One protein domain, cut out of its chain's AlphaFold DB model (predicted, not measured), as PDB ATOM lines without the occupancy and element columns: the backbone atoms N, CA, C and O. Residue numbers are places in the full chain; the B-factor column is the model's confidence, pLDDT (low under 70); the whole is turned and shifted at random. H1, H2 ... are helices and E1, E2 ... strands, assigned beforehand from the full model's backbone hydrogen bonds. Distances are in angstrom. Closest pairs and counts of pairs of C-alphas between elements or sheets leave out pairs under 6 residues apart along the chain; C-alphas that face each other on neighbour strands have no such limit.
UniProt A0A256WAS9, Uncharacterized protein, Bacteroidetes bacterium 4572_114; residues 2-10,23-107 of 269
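This is residues 2 to 10 and 23 to 107 of the 269 residues of an uncharacterized protein of Bacteroidetes bacterium 4572_114 (UniProt A0A256WAS9). An elongated, mostly helical model has a lobe of three helices, H2, H3 and H7, whose centres make a triangle, and a pair of helices, H4 and H5, side by side at the other end. The short strands E1 and E2 make a small antiparallel ribbon between these parts, with short H6 between the ribbon and the lobe, while H1 meets the lobe at the far end of H2. The printed part has 94 residues, with seven named helices and two named strands in the order H1 H2 H3 E1 H4 H5 E2 H6 H7. It is only just loose, close to compact, with a radius of gyration of the C-alphas of 15.0 A and spans of 47 by 28 by 23 A.

H1, residues 2 to 10, only just touches residues 35 to 39 of H2, residues 28 to 40, with 3 pairs of C-alphas within 8 A; the closest C-alphas are those of Ile 4 and Phe 39, 6.9 A apart. They run opposite ways at a steep tilt of 41 degrees. H7, residues 96 to 106, touches residues 29 to 33 of H2, closest at the C-alphas of Ser 29 and Pro 96, 5.4 A, at a shallow tilt of 19 degrees, the same way. H3, residues 43 to 49, touches H7, closest at the C-alphas of Ala 45 and Thr 106, 5.3 A, at a steep tilt of 42 degrees, opposite ways. E1, residues 52 to 56, and E2, residues 86 to 88, are antiparallel neighbours at 135 degrees; N 53 and O 87 are within hydrogen-bond range at 2.9 A, as are N 87 and O 55 at 2.9 A. H4, residues 57 to 64, and H5, residues 69 to 78, are close but not clearly touching, closest at the C-alphas of Lys 62 and Leu 72, 6.8 A, at a shallow tilt of 18 degrees, opposite ways. H6, residues 89 to 92, only just touches H7 with 3 pairs of C-alphas within 8 A, the closest those of Ser 92 and Phe 98, 6.1 A apart. H1 and H5 are apart. In H1, H2, H3, H5 and H7 every O i to N i+4 pair is within hydrogen-bond range; H4 has 2 of 4, and H6 is too short for such a pair.

H1 begins at C-alpha 2, (11.769, -19.677, 33.985), and is 12.2 A long. H2 is 18.5 A long, H3 10.1 A, E1 9.8 A, H4 12.0 A, H5 14.2 A, E2 6.9 A and H6 5.0 A. H7, 15.3 A long, ends at C-alpha 106, (22.145, -34.773, 21.749).

The two C-alphas farthest apart, those of Asn 2 and Trp 70, are 46.7 A apart. Residues 11 to 22 are not printed, and C-alphas 10 and 23 are 23.1 A apart across the cut. Of the links that are printed whole, H5 to E2 is short and the others are tight. The mean pLDDT of the printed part is 91.2, and residue 2 is under 70.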
ATOM      1  N   ASN A   2      11.582 -20.448  32.741       66.44
ATOM      2  CA  ASN A   2      11.769 -19.677  33.985       66.44
ATOM      3  C   ASN A   2      12.974 -20.162  34.811       66.44
ATOM      4  O   ASN A   2      13.808 -19.354  35.191       66.44
ATOM      5  N   ASP A   3      13.172 -21.478  34.930       82.38
ATOM      6  CA  ASP A   3      14.232 -22.016  35.797       82.38
ATOM      7  C   ASP A   3      15.674 -21.658  35.358       82.38
ATOM      8  O   ASP A   3      16.541 -21.419  36.200       82.38
ATOM      9  N   ILE A   4      15.948 -21.567  34.044       85.44
ATOM     10  CA  ILE A   4      17.268 -21.136  33.532       85.44
ATOM     11  C   ILE A   4      17.476 -19.651  33.822       85.44
ATOM     12  O   ILE A   4      18.547 -19.254  34.281       85.44
ATOM     13  N   TYR A   5      16.460 -18.832  33.548       89.19
ATOM     14  CA  TYR A   5      16.518 -17.394  33.784       89.19
ATOM     15  C   TYR A   5      16.741 -17.092  35.270       89.19
ATOM     16  O   TYR A   5      17.667 -16.352  35.605       89.19
ATOM     17  N   ASP A   6      15.984 -17.737  36.157       90.56
ATOM     18  CA  ASP A   6      16.122 -17.589  37.607       90.56
ATOM     19  C   ASP A   6      17.513 -18.025  38.086       90.56
ATOM     20  O   ASP A   6      18.149 -17.337  38.889       90.56
ATOM     21  N   SER A   7      18.055 -19.109  37.526       89.38
ATOM     22  CA  SER A   7      19.419 -19.561  37.834       89.38
ATOM     23  C   SER A   7      20.480 -18.552  37.412       89.38
ATOM     24  O   SER A   7      21.452 -18.334  38.138       89.38
ATOM     25  N   LEU A   8      20.298 -17.899  36.262       91.44
ATOM     26  CA  LEU A   8      21.185 -16.831  35.806       91.44
ATOM     27  C   LEU A   8      21.067 -15.581  36.689       91.44
ATOM     28  O   LEU A   8      22.090 -14.965  36.986       91.44
ATOM     29  N   GLN A   9      19.865 -15.236  37.165       94.19
ATOM     30  CA  GLN A   9      19.673 -14.144  38.130       94.19
ATOM     31  C   GLN A   9      20.404 -14.431  39.446       94.19
ATOM     32  O   GLN A   9      21.149 -13.579  39.933       94.19
ATOM     33  N   ILE A  10      20.280 -15.651  39.979       91.56
ATOM     34  CA  ILE A  10      21.008 -16.090  41.179       91.56
ATOM     35  C   ILE A  10      22.520 -16.053  40.939       91.56
ATOM     36  O   ILE A  10      23.263 -15.549  41.784       91.56
ATOM     37  N   PHE A  23      40.632 -22.989  32.402       92.31
ATOM     38  CA  PHE A  23      40.520 -23.137  30.945       92.31
ATOM     39  C   PHE A  23      39.874 -24.454  30.474       92.31
ATOM     40  O   PHE A  23      39.107 -24.418  29.523       92.31
ATOM     41  N   PHE A  24      40.130 -25.589  31.137       94.62
ATOM     42  CA  PHE A  24      39.552 -26.895  30.769       94.62
ATOM     43  C   PHE A  24      38.290 -27.302  31.526       94.62
ATOM     44  O   PHE A  24      37.566 -28.174  31.056       94.62
ATOM     45  N   LYS A  25      38.054 -26.743  32.715       91.62
ATOM     46  CA  LYS A  25      37.033 -27.251  33.650       91.62
ATOM     47  C   LYS A  25      35.933 -26.247  33.973       91.62
ATOM     48  O   LYS A  25      34.834 -26.662  34.303       91.62
ATOM     49  N   GLN A  26      36.254 -24.956  33.977       92.06
ATOM     50  CA  GLN A  26      35.364 -23.884  34.419       92.06
ATOM     51  C   GLN A  26      35.630 -22.634  33.587       92.06
ATOM     52  O   GLN A  26      36.344 -21.714  33.987       92.06
ATOM     53  N   ASN A  27      35.070 -22.637  32.391       94.06
ATOM     54  CA  ASN A  27      35.151 -21.559  31.420       94.06
ATOM     55  C   ASN A  27      33.748 -21.209  30.902       94.06
ATOM     56  O   ASN A  27      32.751 -21.796  31.324       94.06
ATOM     57  N   CYS A  28      33.663 -20.247  29.984       92.12
ATOM     58  CA  CYS A  28      32.385 -19.821  29.417       92.12
ATOM     59  C   CYS A  28      31.597 -20.975  28.779       92.12
ATOM     60  O   CYS A  28      30.390 -21.034  28.951       92.12
ATOM     61  N   SER A  29      32.268 -21.905  28.101       95.44
ATOM     62  CA  SER A  29      31.622 -23.005  27.387       95.44
ATOM     63  C   SER A  29      31.135 -24.098  28.345       95.44
ATOM     64  O   SER A  29      29.947 -24.381  28.402       95.44
ATOM     65  N   THR A  30      32.016 -24.617  29.204       94.88
ATOM     66  CA  THR A  30      31.680 -25.639  30.223       94.88
ATOM     67  C   THR A  30      30.567 -25.200  31.173       94.88
ATOM     68  O   THR A  30      29.684 -25.998  31.471       94.88
ATOM     69  N   LYS A  31      30.536 -23.927  31.594       92.31
ATOM     70  CA  LYS A  31      29.438 -23.414  32.432       92.31
ATOM     71  C   LYS A  31      28.095 -23.417  31.706       92.31
ATOM     72  O   LYS A  31      27.072 -23.665  32.338       92.31
ATOM     73  N   ILE A  32      28.087 -23.140  30.402       91.12
ATOM     74  CA  ILE A  32      26.871 -23.223  29.589       91.12
ATOM     75  C   ILE A  32      26.465 -24.687  29.395       91.12
ATOM     76  O   ILE A  32      25.284 -24.991  29.543       91.12
ATOM     77  N   THR A  33      27.418 -25.597  29.166       91.25
ATOM     78  CA  THR A  33      27.158 -27.045  29.139       91.25
ATOM     79  C   THR A  33      26.462 -27.499  30.419       91.25
ATOM     80  O   THR A  33      25.392 -28.098  30.361       91.25
ATOM     81  N   ASP A  34      27.035 -27.174  31.580       90.56
ATOM     82  CA  ASP A  34      26.496 -27.575  32.880       90.56
ATOM     83  C   ASP A  34      25.094 -27.001  33.118       90.56
ATOM     84  O   ASP A  34      24.217 -27.710  33.611       90.56
ATOM     85  N   LEU A  35      24.855 -25.747  32.716       89.38
ATOM     86  CA  LEU A  35      23.543 -25.108  32.811       89.38
ATOM     87  C   LEU A  35      22.500 -25.815  31.932       89.38
ATOM     88  O   LEU A  35      21.416 -26.135  32.409       89.38
ATOM     89  N   ILE A  36      22.820 -26.093  30.665       87.44
ATOM     90  CA  ILE A  36      21.901 -26.775  29.740       87.44
ATOM     91  C   ILE A  36      21.564 -28.176  30.259       87.44
ATOM     92  O   ILE A  36      20.393 -28.557  30.277       87.44
ATOM     93  N   LEU A  37      22.562 -28.930  30.729       87.31
ATOM     94  CA  LEU A  37      22.356 -30.281  31.256       87.31
ATOM     95  C   LEU A  37      21.532 -30.297  32.544       87.31
ATOM     96  O   LEU A  37      20.668 -31.159  32.702       87.31
ATOM     97  N   ALA A  38      21.754 -29.336  33.445       86.38
ATOM     98  CA  ALA A  38      20.988 -29.232  34.685       86.38
ATOM     99  C   ALA A  38      19.481 -29.044  34.427       86.38
ATOM    100  O   ALA A  38      18.659 -29.564  35.182       86.38
ATOM    101  N   PHE A  39      19.115 -28.346  33.348       84.38
ATOM    102  CA  PHE A  39      17.721 -28.022  33.031       84.38
ATOM    103  C   PHE A  39      17.071 -28.909  31.967       84.38
ATOM    104  O   PHE A  39      15.844 -28.929  31.882       84.38
ATOM    105  N   SER A  40      17.841 -29.672  31.187       80.25
ATOM    106  CA  SER A  40      17.278 -30.547  30.152       80.25
ATOM    107  C   SER A  40      16.616 -31.808  30.711       80.25
ATOM    108  O   SER A  40      15.740 -32.368  30.054       80.25
ATOM    109  N   LYS A  41      17.036 -32.280  31.899       71.88
ATOM    110  CA  LYS A  41      16.627 -33.568  32.506       71.88
ATOM    111  C   LYS A  41      16.742 -34.772  31.545       71.88
ATOM    112  O   LYS A  41      16.115 -35.805  31.771       71.88
ATOM    113  N   ASN A  42      17.538 -34.655  30.479       75.75
ATOM    114  CA  ASN A  42      17.633 -35.658  29.425       75.75
ATOM    115  C   ASN A  42      18.735 -36.680  29.749       75.75
ATOM    116  O   ASN A  42      19.918 -36.430  29.522       75.75
ATOM    117  N   VAL A  43      18.338 -37.836  30.290       72.75
ATOM    118  CA  VAL A  43      19.266 -38.894  30.727       72.75
ATOM    119  C   VAL A  43      20.107 -39.437  29.566       72.75
ATOM    120  O   VAL A  43      21.312 -39.607  29.725       72.75
ATOM    121  N   SER A  44      19.528 -39.605  28.370       78.19
ATOM    122  CA  SER A  44      20.269 -40.126  27.211       78.19
ATOM    123  C   SER A  44      21.340 -39.156  26.699       78.19
ATOM    124  O   SER A  44      22.366 -39.584  26.168       78.19
ATOM    125  N   ALA A  45      21.147 -37.848  26.901       81.38
ATOM    126  CA  ALA A  45      22.166 -36.849  26.597       81.38
ATOM    127  C   ALA A  45      23.371 -36.957  27.547       81.38
ATOM    128  O   ALA A  45      24.507 -36.857  27.087       81.38
ATOM    129  N   ASN A  46      23.143 -37.218  28.840       84.06
ATOM    130  CA  ASN A  46      24.229 -37.436  29.802       84.06
ATOM    131  C   ASN A  46      25.051 -38.683  29.449       84.06
ATOM    132  O   ASN A  46      26.271 -38.584  29.339       84.06
ATOM    133  N   ASP A  47      24.391 -39.810  29.168       87.06
ATOM    134  CA  ASP A  47      25.076 -41.064  28.817       87.06
ATOM    135  C   ASP A  47      25.938 -40.924  27.550       87.06
ATOM    136  O   ASP A  47      27.034 -41.483  27.464       87.06
ATOM    137  N   SER A  48      25.460 -40.153  26.565       89.62
ATOM    138  CA  SER A  48      26.213 -39.838  25.344       89.62
ATOM    139  C   SER A  48      27.437 -38.965  25.633       89.62
ATOM    140  O   SER A  48      28.507 -39.196  25.068       89.62
ATOM    141  N   LEU A  49      27.301 -37.975  26.517       92.00
ATOM    142  CA  LEU A  49      28.368 -37.032  26.853       92.00
ATOM    143  C   LEU A  49      29.475 -37.645  27.722       92.00
ATOM    144  O   LEU A  49      30.618 -37.181  27.675       92.00
ATOM    145  N   ASP A  50      29.170 -38.704  28.465       93.31
ATOM    146  CA  ASP A  50      30.165 -39.442  29.244       93.31
ATOM    147  C   ASP A  50      31.001 -40.414  28.394       93.31
ATOM    148  O   ASP A  50      32.040 -40.894  28.854       93.31
ATOM    149  N   GLN A  51      30.628 -40.639  27.128       95.19
ATOM    150  CA  GLN A  51      31.428 -41.441  26.201       95.19
ATOM    151  C   GLN A  51      32.778 -40.778  25.870       95.19
ATOM    152  O   GLN A  51      32.887 -39.544  25.861       95.19
ATOM    153  N   PRO A  52      33.809 -41.571  25.516       96.94
ATOM    154  CA  PRO A  52      35.098 -41.043  25.083       96.94
ATOM    155  C   PRO A  52      34.983 -40.090  23.885       96.94
ATOM    156  O   PRO A  52      34.222 -40.323  22.937       96.94
ATOM    157  N   ALA A  53      35.773 -39.013  23.909       95.69
ATOM    158  CA  ALA A  53      35.903 -38.086  22.786       95.69
ATOM    159  C   ALA A  53      37.008 -38.498  21.796       95.69
ATOM    160  O   ALA A  53      37.198 -37.811  20.792       95.69
ATOM    161  N   ASN A  54      37.744 -39.588  22.061       95.94
ATOM    162  CA  ASN A  54      38.876 -40.057  21.254       95.94
ATOM    163  C   ASN A  54      39.971 -38.990  21.066       95.94
ATOM    164  O   ASN A  54      40.637 -38.915  20.030       95.94
ATOM    165  N   MET A  55      40.153 -38.121  22.063       96.12
ATOM    166  CA  MET A  55      41.176 -37.077  22.072       96.12
ATOM    167  C   MET A  55      41.540 -36.673  23.499       96.12
ATOM    168  O   MET A  55      40.844 -37.017  24.446       96.12
ATOM    169  N   SER A  56      42.627 -35.919  23.649       97.00
ATOM    170  CA  SER A  56      42.984 -35.242  24.899       97.00
ATOM    171  C   SER A  56      42.755 -33.739  24.775       97.00
ATOM    172  O   SER A  56      42.642 -33.217  23.660       97.00
ATOM    173  N   TYR A  57      42.791 -33.016  25.897       96.75
ATOM    174  CA  TYR A  57      42.764 -31.550  25.890       96.75
ATOM    175  C   TYR A  57      43.830 -30.948  24.960       96.75
ATOM    176  O   TYR A  57      43.536 -30.055  24.163       96.75
ATOM    177  N   ARG A  58      45.066 -31.466  25.003       95.81
ATOM    178  CA  ARG A  58      46.168 -31.004  24.141       95.81
ATOM    179  C   ARG A  58      45.857 -31.192  22.657       95.81
ATOM    180  O   ARG A  58      46.094 -30.288  21.854       95.81
ATOM    181  N   THR A  59      45.332 -32.358  22.285       95.31
ATOM    182  CA  THR A  59      44.977 -32.656  20.889       95.31
ATOM    183  C   THR A  59      43.826 -31.772  20.411       95.31
ATOM    184  O   THR A  59      43.877 -31.288  19.281       95.31
ATOM    185  N   ALA A  60      42.846 -31.491  21.274       95.38
ATOM    186  CA  ALA A  60      41.724 -30.612  20.955       95.38
ATOM    187  C   ALA A  60      42.187 -29.170  20.656       95.38
ATOM    188  O   ALA A  60      41.834 -28.609  19.621       95.38
ATOM    189  N   ILE A  61      43.072 -28.593  21.482       94.56
ATOM    190  CA  ILE A  61      43.639 -27.249  21.233       94.56
ATOM    191  C   ILE A  61      44.464 -27.212  19.937       94.56
ATOM    192  O   ILE A  61      44.421 -26.228  19.194       94.56
ATOM    193  N   LYS A  62      45.216 -28.282  19.638       92.38
ATOM    194  CA  LYS A  62      46.095 -28.350  18.457       92.38
ATOM    195  C   LYS A  62      45.349 -28.054  17.154       92.38
ATOM    196  O   LYS A  62      45.950 -27.467  16.253       92.38
ATOM    197  N   HIS A  63      44.066 -28.410  17.061       86.50
ATOM    198  CA  HIS A  63      43.225 -28.126  15.897       86.50
ATOM    199  C   HIS A  63      43.234 -26.631  15.522       86.50
ATOM    200  O   HIS A  63      43.483 -26.286  14.367       86.50
ATOM    201  N   TYR A  64      43.100 -25.746  16.513       88.12
ATOM    202  CA  TYR A  64      43.046 -24.289  16.330       88.12
ATOM    203  C   TYR A  64      44.406 -23.639  16.067       88.12
ATOM    204  O   TYR A  64      44.487 -22.491  15.633       88.12
ATOM    205  N   LEU A  65      45.495 -24.357  16.339       90.25
ATOM    206  CA  LEU A  65      46.860 -23.834  16.264       90.25
ATOM    207  C   LEU A  65      47.650 -24.394  15.080       90.25
ATOM    208  O   LEU A  65      48.837 -24.095  14.940       90.25
ATOM    209  N   LYS A  66      47.008 -25.178  14.202       84.75
ATOM    210  CA  LYS A  66      47.650 -25.823  13.046       84.75
ATOM    211  C   LYS A  66      48.425 -24.832  12.168       84.75
ATOM    212  O   LYS A  66      49.515 -25.151  11.707       84.75
ATOM    213  N   ASN A  67      47.898 -23.619  12.001       86.19
ATOM    214  CA  ASN A  67      48.514 -22.557  11.200       86.19
ATOM    215  C   ASN A  67      49.344 -21.568  12.041       86.19
ATOM    216  O   ASN A  67      49.642 -20.470  11.574       86.19
ATOM    217  N   ARG A  68      49.696 -21.909  13.286       90.44
ATOM    218  CA  ARG A  68      50.468 -21.058  14.210       90.44
ATOM    219  C   ARG A  68      51.502 -21.900  14.973       90.44
ATOM    220  O   ARG A  68      51.388 -22.056  16.188       90.44
ATOM    221  N   PRO A  69      52.525 -22.452  14.299       91.88
ATOM    222  CA  PRO A  69      53.391 -23.476  14.878       91.88
ATOM    223  C   PRO A  69      54.235 -22.969  16.057       91.88
ATOM    224  O   PRO A  69      54.427 -23.703  17.018       91.88
ATOM    225  N   TRP A  70      54.671 -21.703  16.052       94.75
ATOM    226  CA  TRP A  70      55.349 -21.094  17.207       94.75
ATOM    227  C   TRP A  70      54.440 -20.979  18.435       94.75
ATOM    228  O   TRP A  70      54.863 -21.262  19.553       94.75
ATOM    229  N   MET A  71      53.171 -20.618  18.222       94.94
ATOM    230  CA  MET A  71      52.171 -20.562  19.288       94.94
ATOM    231  C   MET A  71      51.840 -21.968  19.800       94.94
ATOM    232  O   MET A  71      51.771 -22.175  21.009       94.94
ATOM    233  N   LEU A  72      51.702 -22.943  18.896       94.50
ATOM    234  CA  LEU A  72      51.519 -24.351  19.244       94.50
ATOM    235  C   LEU A  72      52.686 -24.880  20.081       94.50
ATOM    236  O   LEU A  72      52.452 -25.524  21.099       94.50
ATOM    237  N   PHE A  73      53.924 -24.589  19.678       96.31
ATOM    238  CA  PHE A  73      55.115 -24.963  20.433       96.31
ATOM    239  C   PHE A  73      55.100 -24.348  21.836       96.31
ATOM    240  O   PHE A  73      55.215 -25.081  22.814       96.31
ATOM    241  N   GLY A  74      54.877 -23.033  21.947       96.69
ATOM    242  CA  GLY A  74      54.827 -22.339  23.237       96.69
ATOM    243  C   GLY A  74      53.745 -22.889  24.169       96.69
ATOM    244  O   GLY A  74      54.023 -23.197  25.324       96.69
ATOM    245  N   ILE A  75      52.525 -23.098  23.663       96.19
ATOM    246  CA  ILE A  75      51.432 -23.689  24.450       96.19
ATOM    247  C   ILE A  75      51.777 -25.122  24.860       96.19
ATOM    248  O   ILE A  75      51.611 -25.484  26.024       96.19
ATOM    249  N   ASN A  76      52.311 -25.938  23.947       95.94
ATOM    250  CA  ASN A  76      52.684 -27.311  24.277       95.94
ATOM    251  C   ASN A  76      53.792 -27.393  25.322       95.94
ATOM    252  O   ASN A  76      53.794 -28.328  26.124       95.94
ATOM    253  N   LEU A  77      54.705 -26.427  25.308       96.75
ATOM    254  CA  LEU A  77      55.780 -26.316  26.274       96.75
ATOM    255  C   LEU A  77      55.249 -25.976  27.675       96.75
ATOM    256  O   LEU A  77      55.760 -26.505  28.657       96.75
ATOM    257  N   LEU A  78      54.203 -25.150  27.768       96.00
ATOM    258  CA  LEU A  78      53.569 -24.749  29.029       96.00
ATOM    259  C   LEU A  78      52.679 -25.838  29.644       96.00
ATOM    260  O   LEU A  78      52.658 -25.992  30.865       96.00
ATOM    261  N   LEU A  79      51.948 -26.587  28.818       96.12
ATOM    262  CA  LEU A  79      51.017 -27.615  29.284       96.12
ATOM    263  C   LEU A  79      51.751 -28.845  29.839       96.12
ATOM    264  O   LEU A  79      52.519 -29.498  29.127       96.12
ATOM    265  N   GLY A  80      51.439 -29.205  31.082       96.19
ATOM    266  CA  GLY A  80      51.882 -30.424  31.757       96.19
ATOM    267  C   GLY A  80      51.024 -31.662  31.439       96.19
ATOM    268  O   GLY A  80      50.109 -31.596  30.604       96.19
ATOM    269  N   PRO A  81      51.279 -32.796  32.124       96.62
ATOM    270  CA  PRO A  81      50.652 -34.093  31.853       96.62
ATOM    271  C   PRO A  81      49.136 -34.110  32.062       96.62
ATOM    272  O   PRO A  81      48.466 -34.949  31.482       96.62
ATOM    273  N   PHE A  82      48.555 -33.171  32.819       95.69
ATOM    274  CA  PHE A  82      47.096 -33.069  32.976       95.69
ATOM    275  C   PHE A  82      46.350 -32.942  31.630       95.69
ATOM    276  O   PHE A  82      45.179 -33.292  31.524       95.69
ATOM    277  N   SER A  83      47.020 -32.443  30.588       96.38
ATOM    278  CA  SER A  83      46.414 -32.174  29.274       96.38
ATOM    279  C   SER A  83      46.452 -33.368  28.310       96.38
ATOM    280  O   SER A  83      45.989 -33.253  27.171       96.38
ATOM    281  N   ASP A  84      47.060 -34.478  28.725       96.75
ATOM    282  CA  ASP A  84      47.415 -35.611  27.867       96.75
ATOM    283  C   ASP A  84      46.511 -36.856  27.969       96.75
ATOM    284  O   ASP A  84      46.398 -37.535  26.941       96.75
ATOM    285  N   PRO A  85      45.826 -37.142  29.098       96.25
ATOM    286  CA  PRO A  85      44.803 -38.180  29.170       96.25
ATOM    287  C   PRO A  85      43.654 -37.962  28.187       96.25
ATOM    288  O   PRO A  85      43.346 -36.831  27.799       96.25
ATOM    289  N   GLU A  86      43.011 -39.063  27.807       97.00
ATOM    290  CA  GLU A  86      41.778 -39.025  27.030       97.00
ATOM    291  C   GLU A  86      40.656 -38.344  27.823       97.00
ATOM    292  O   GLU A  86      40.502 -38.575  29.024       97.00
ATOM    293  N   ILE A  87      39.895 -37.491  27.138       97.38
ATOM    294  CA  ILE A  87      38.744 -36.779  27.696       97.38
ATOM    295  C   ILE A  87      37.437 -37.377  27.171       97.38
ATOM    296  O   ILE A  87      37.397 -37.948  26.077       97.38
ATOM    297  N   ASN A  88      36.352 -37.209  27.922       97.19
ATOM    298  CA  ASN A  88      35.008 -37.535  27.441       97.19
ATOM    299  C   ASN A  88      34.395 -36.381  26.625       97.19
ATOM    300  O   ASN A  88      34.945 -35.273  26.550       97.19
ATOM    301  N   ARG A  89      33.258 -36.633  25.971       96.12
ATOM    302  CA  ARG A  89      32.575 -35.629  25.136       96.12
ATOM    303  C   ARG A  89      32.089 -34.433  25.949       96.12
ATOM    304  O   ARG A  89      32.174 -33.310  25.471       96.12
ATOM    305  N   ARG A  90      31.683 -34.621  27.207       95.56
ATOM    306  CA  ARG A  90      31.357 -33.509  28.112       95.56
ATOM    307  C   ARG A  90      32.557 -32.595  28.330       95.56
ATOM    308  O   ARG A  90      32.440 -31.379  28.224       95.56
ATOM    309  N   GLN A  91      33.721 -33.161  28.622       96.88
ATOM    310  CA  GLN A  91      34.954 -32.417  28.857       96.88
ATOM    311  C   GLN A  91      35.436 -31.697  27.600       96.88
ATOM    312  O   GLN A  91      36.003 -30.614  27.727       96.88
ATOM    313  N   SER A  92      35.196 -32.245  26.401       96.88
ATOM    314  CA  SER A  92      35.556 -31.590  25.134       96.88
ATOM    315  C   SER A  92      34.795 -30.275  24.912       96.88
ATOM    316  O   SER A  92      35.336 -29.359  24.291       96.88
ATOM    317  N   THR A  93      33.617 -30.114  25.534       96.00
ATOM    318  CA  THR A  93      32.829 -28.869  25.506       96.00
ATOM    319  C   THR A  93      33.508 -27.677  26.183       96.00
ATOM    320  O   THR A  93      32.957 -26.581  26.162       96.00
ATOM    321  N   PHE A  94      34.720 -27.817  26.740       96.50
ATOM    322  CA  PHE A  94      35.550 -26.655  27.087       96.50
ATOM    323  C   PHE A  94      35.821 -25.754  25.871       96.50
ATOM    324  O   PHE A  94      36.087 -24.565  26.048       96.50
ATOM    325  N   LEU A  95      35.728 -26.303  24.658       95.81
ATOM    326  CA  LEU A  95      35.760 -25.562  23.405       95.81
ATOM    327  C   LEU A  95      34.328 -25.292  22.908       95.81
ATOM    328  O   LEU A  95      33.556 -26.244  22.770       95.81
ATOM    329  N   PRO A  96      33.980 -24.035  22.577       92.75
ATOM    330  CA  PRO A  96      32.638 -23.679  22.110       92.75
ATOM    331  C   PRO A  96      32.149 -24.477  20.894       92.75
ATOM    332  O   PRO A  96      30.990 -24.875  20.855       92.75
ATOM    333  N   ASP A  97      33.025 -24.782  19.932       90.81
ATOM    334  CA  ASP A  97      32.618 -25.538  18.737       90.81
ATOM    335  C   ASP A  97      32.220 -26.979  19.077       90.81
ATOM    336  O   ASP A  97      31.323 -27.544  18.454       90.81
ATOM    337  N   PHE A  98      32.862 -27.571  20.087       93.38
ATOM    338  CA  PHE A  98      32.516 -28.903  20.578       93.38
ATOM    339  C   PHE A  98      31.205 -28.865  21.355       93.38
ATOM    340  O   PHE A  98      30.378 -29.751  21.176       93.38
ATOM    341  N   LEU A  99      30.966 -27.820  22.153       92.88
ATOM    342  CA  LEU A  99      29.662 -27.609  22.779       92.88
ATOM    343  C   LEU A  99      28.545 -27.548  21.729       92.88
ATOM    344  O   LEU A  99      27.549 -28.254  21.861       92.88
ATOM    345  N   MET A 100      28.726 -26.754  20.672       89.56
ATOM    346  CA  MET A 100      27.753 -26.639  19.583       89.56
ATOM    347  C   MET A 100      27.472 -27.999  18.926       89.56
ATOM    348  O   MET A 100      26.312 -28.386  18.802       89.56
ATOM    349  N   GLN A 101      28.521 -28.746  18.571       90.19
ATOM    350  CA  GLN A 101      28.391 -30.073  17.961       90.19
ATOM    351  C   GLN A 101      27.689 -31.076  18.880       90.19
ATOM    352  O   GLN A 101      26.858 -31.857  18.425       90.19
ATOM    353  N   GLU A 102      28.026 -31.093  20.169       91.06
ATOM    354  CA  GLU A 102      27.435 -32.050  21.103       91.06
ATOM    355  C   GLU A 102      25.985 -31.694  21.454       91.06
ATOM    356  O   GLU A 102      25.163 -32.599  21.583       91.06
ATOM    357  N   ILE A 103      25.624 -30.407  21.531       88.06
ATOM    358  CA  ILE A 103      24.222 -29.974  21.674       88.06
ATOM    359  C   ILE A 103      23.386 -30.445  20.482       88.06
ATOM    360  O   ILE A 103      22.296 -30.982  20.682       88.06
ATOM    361  N   GLU A 104      23.901 -30.283  19.261       86.12
ATOM    362  CA  GLU A 104      23.223 -30.726  18.039       86.12
ATOM    363  C   GLU A 104      23.037 -32.250  18.028       86.12
ATOM    364  O   GLU A 104      21.928 -32.740  17.815       86.12
ATOM    365  N   LYS A 105      24.091 -33.012  18.352       87.19
ATOM    366  CA  LYS A 105      24.036 -34.485  18.411       87.19
ATOM    367  C   LYS A 105      23.086 -35.020  19.478       87.19
ATOM    368  O   LYS A 105      22.502 -36.083  19.293       87.19
ATOM    369  N   THR A 106      22.976 -34.336  20.615       85.56
ATOM    370  CA  THR A 106      22.145 -34.773  21.749       85.56
ATOM    371  C   THR A 106      20.707 -34.260  21.673       85.56
ATOM    372  O   THR A 106      19.874 -34.680  22.476       85.56
ATOM    373  N   GLY A 107      20.400 -33.360  20.733       82.69
ATOM    374  CA  GLY A 107      19.083 -32.731  20.613       82.69
ATOM    375  C   GLY A 107      18.717 -31.854  21.816       82.69
ATOM    376  O   GLY A 107      17.537 -31.625  22.070       82.69
TER     377      GLY A 107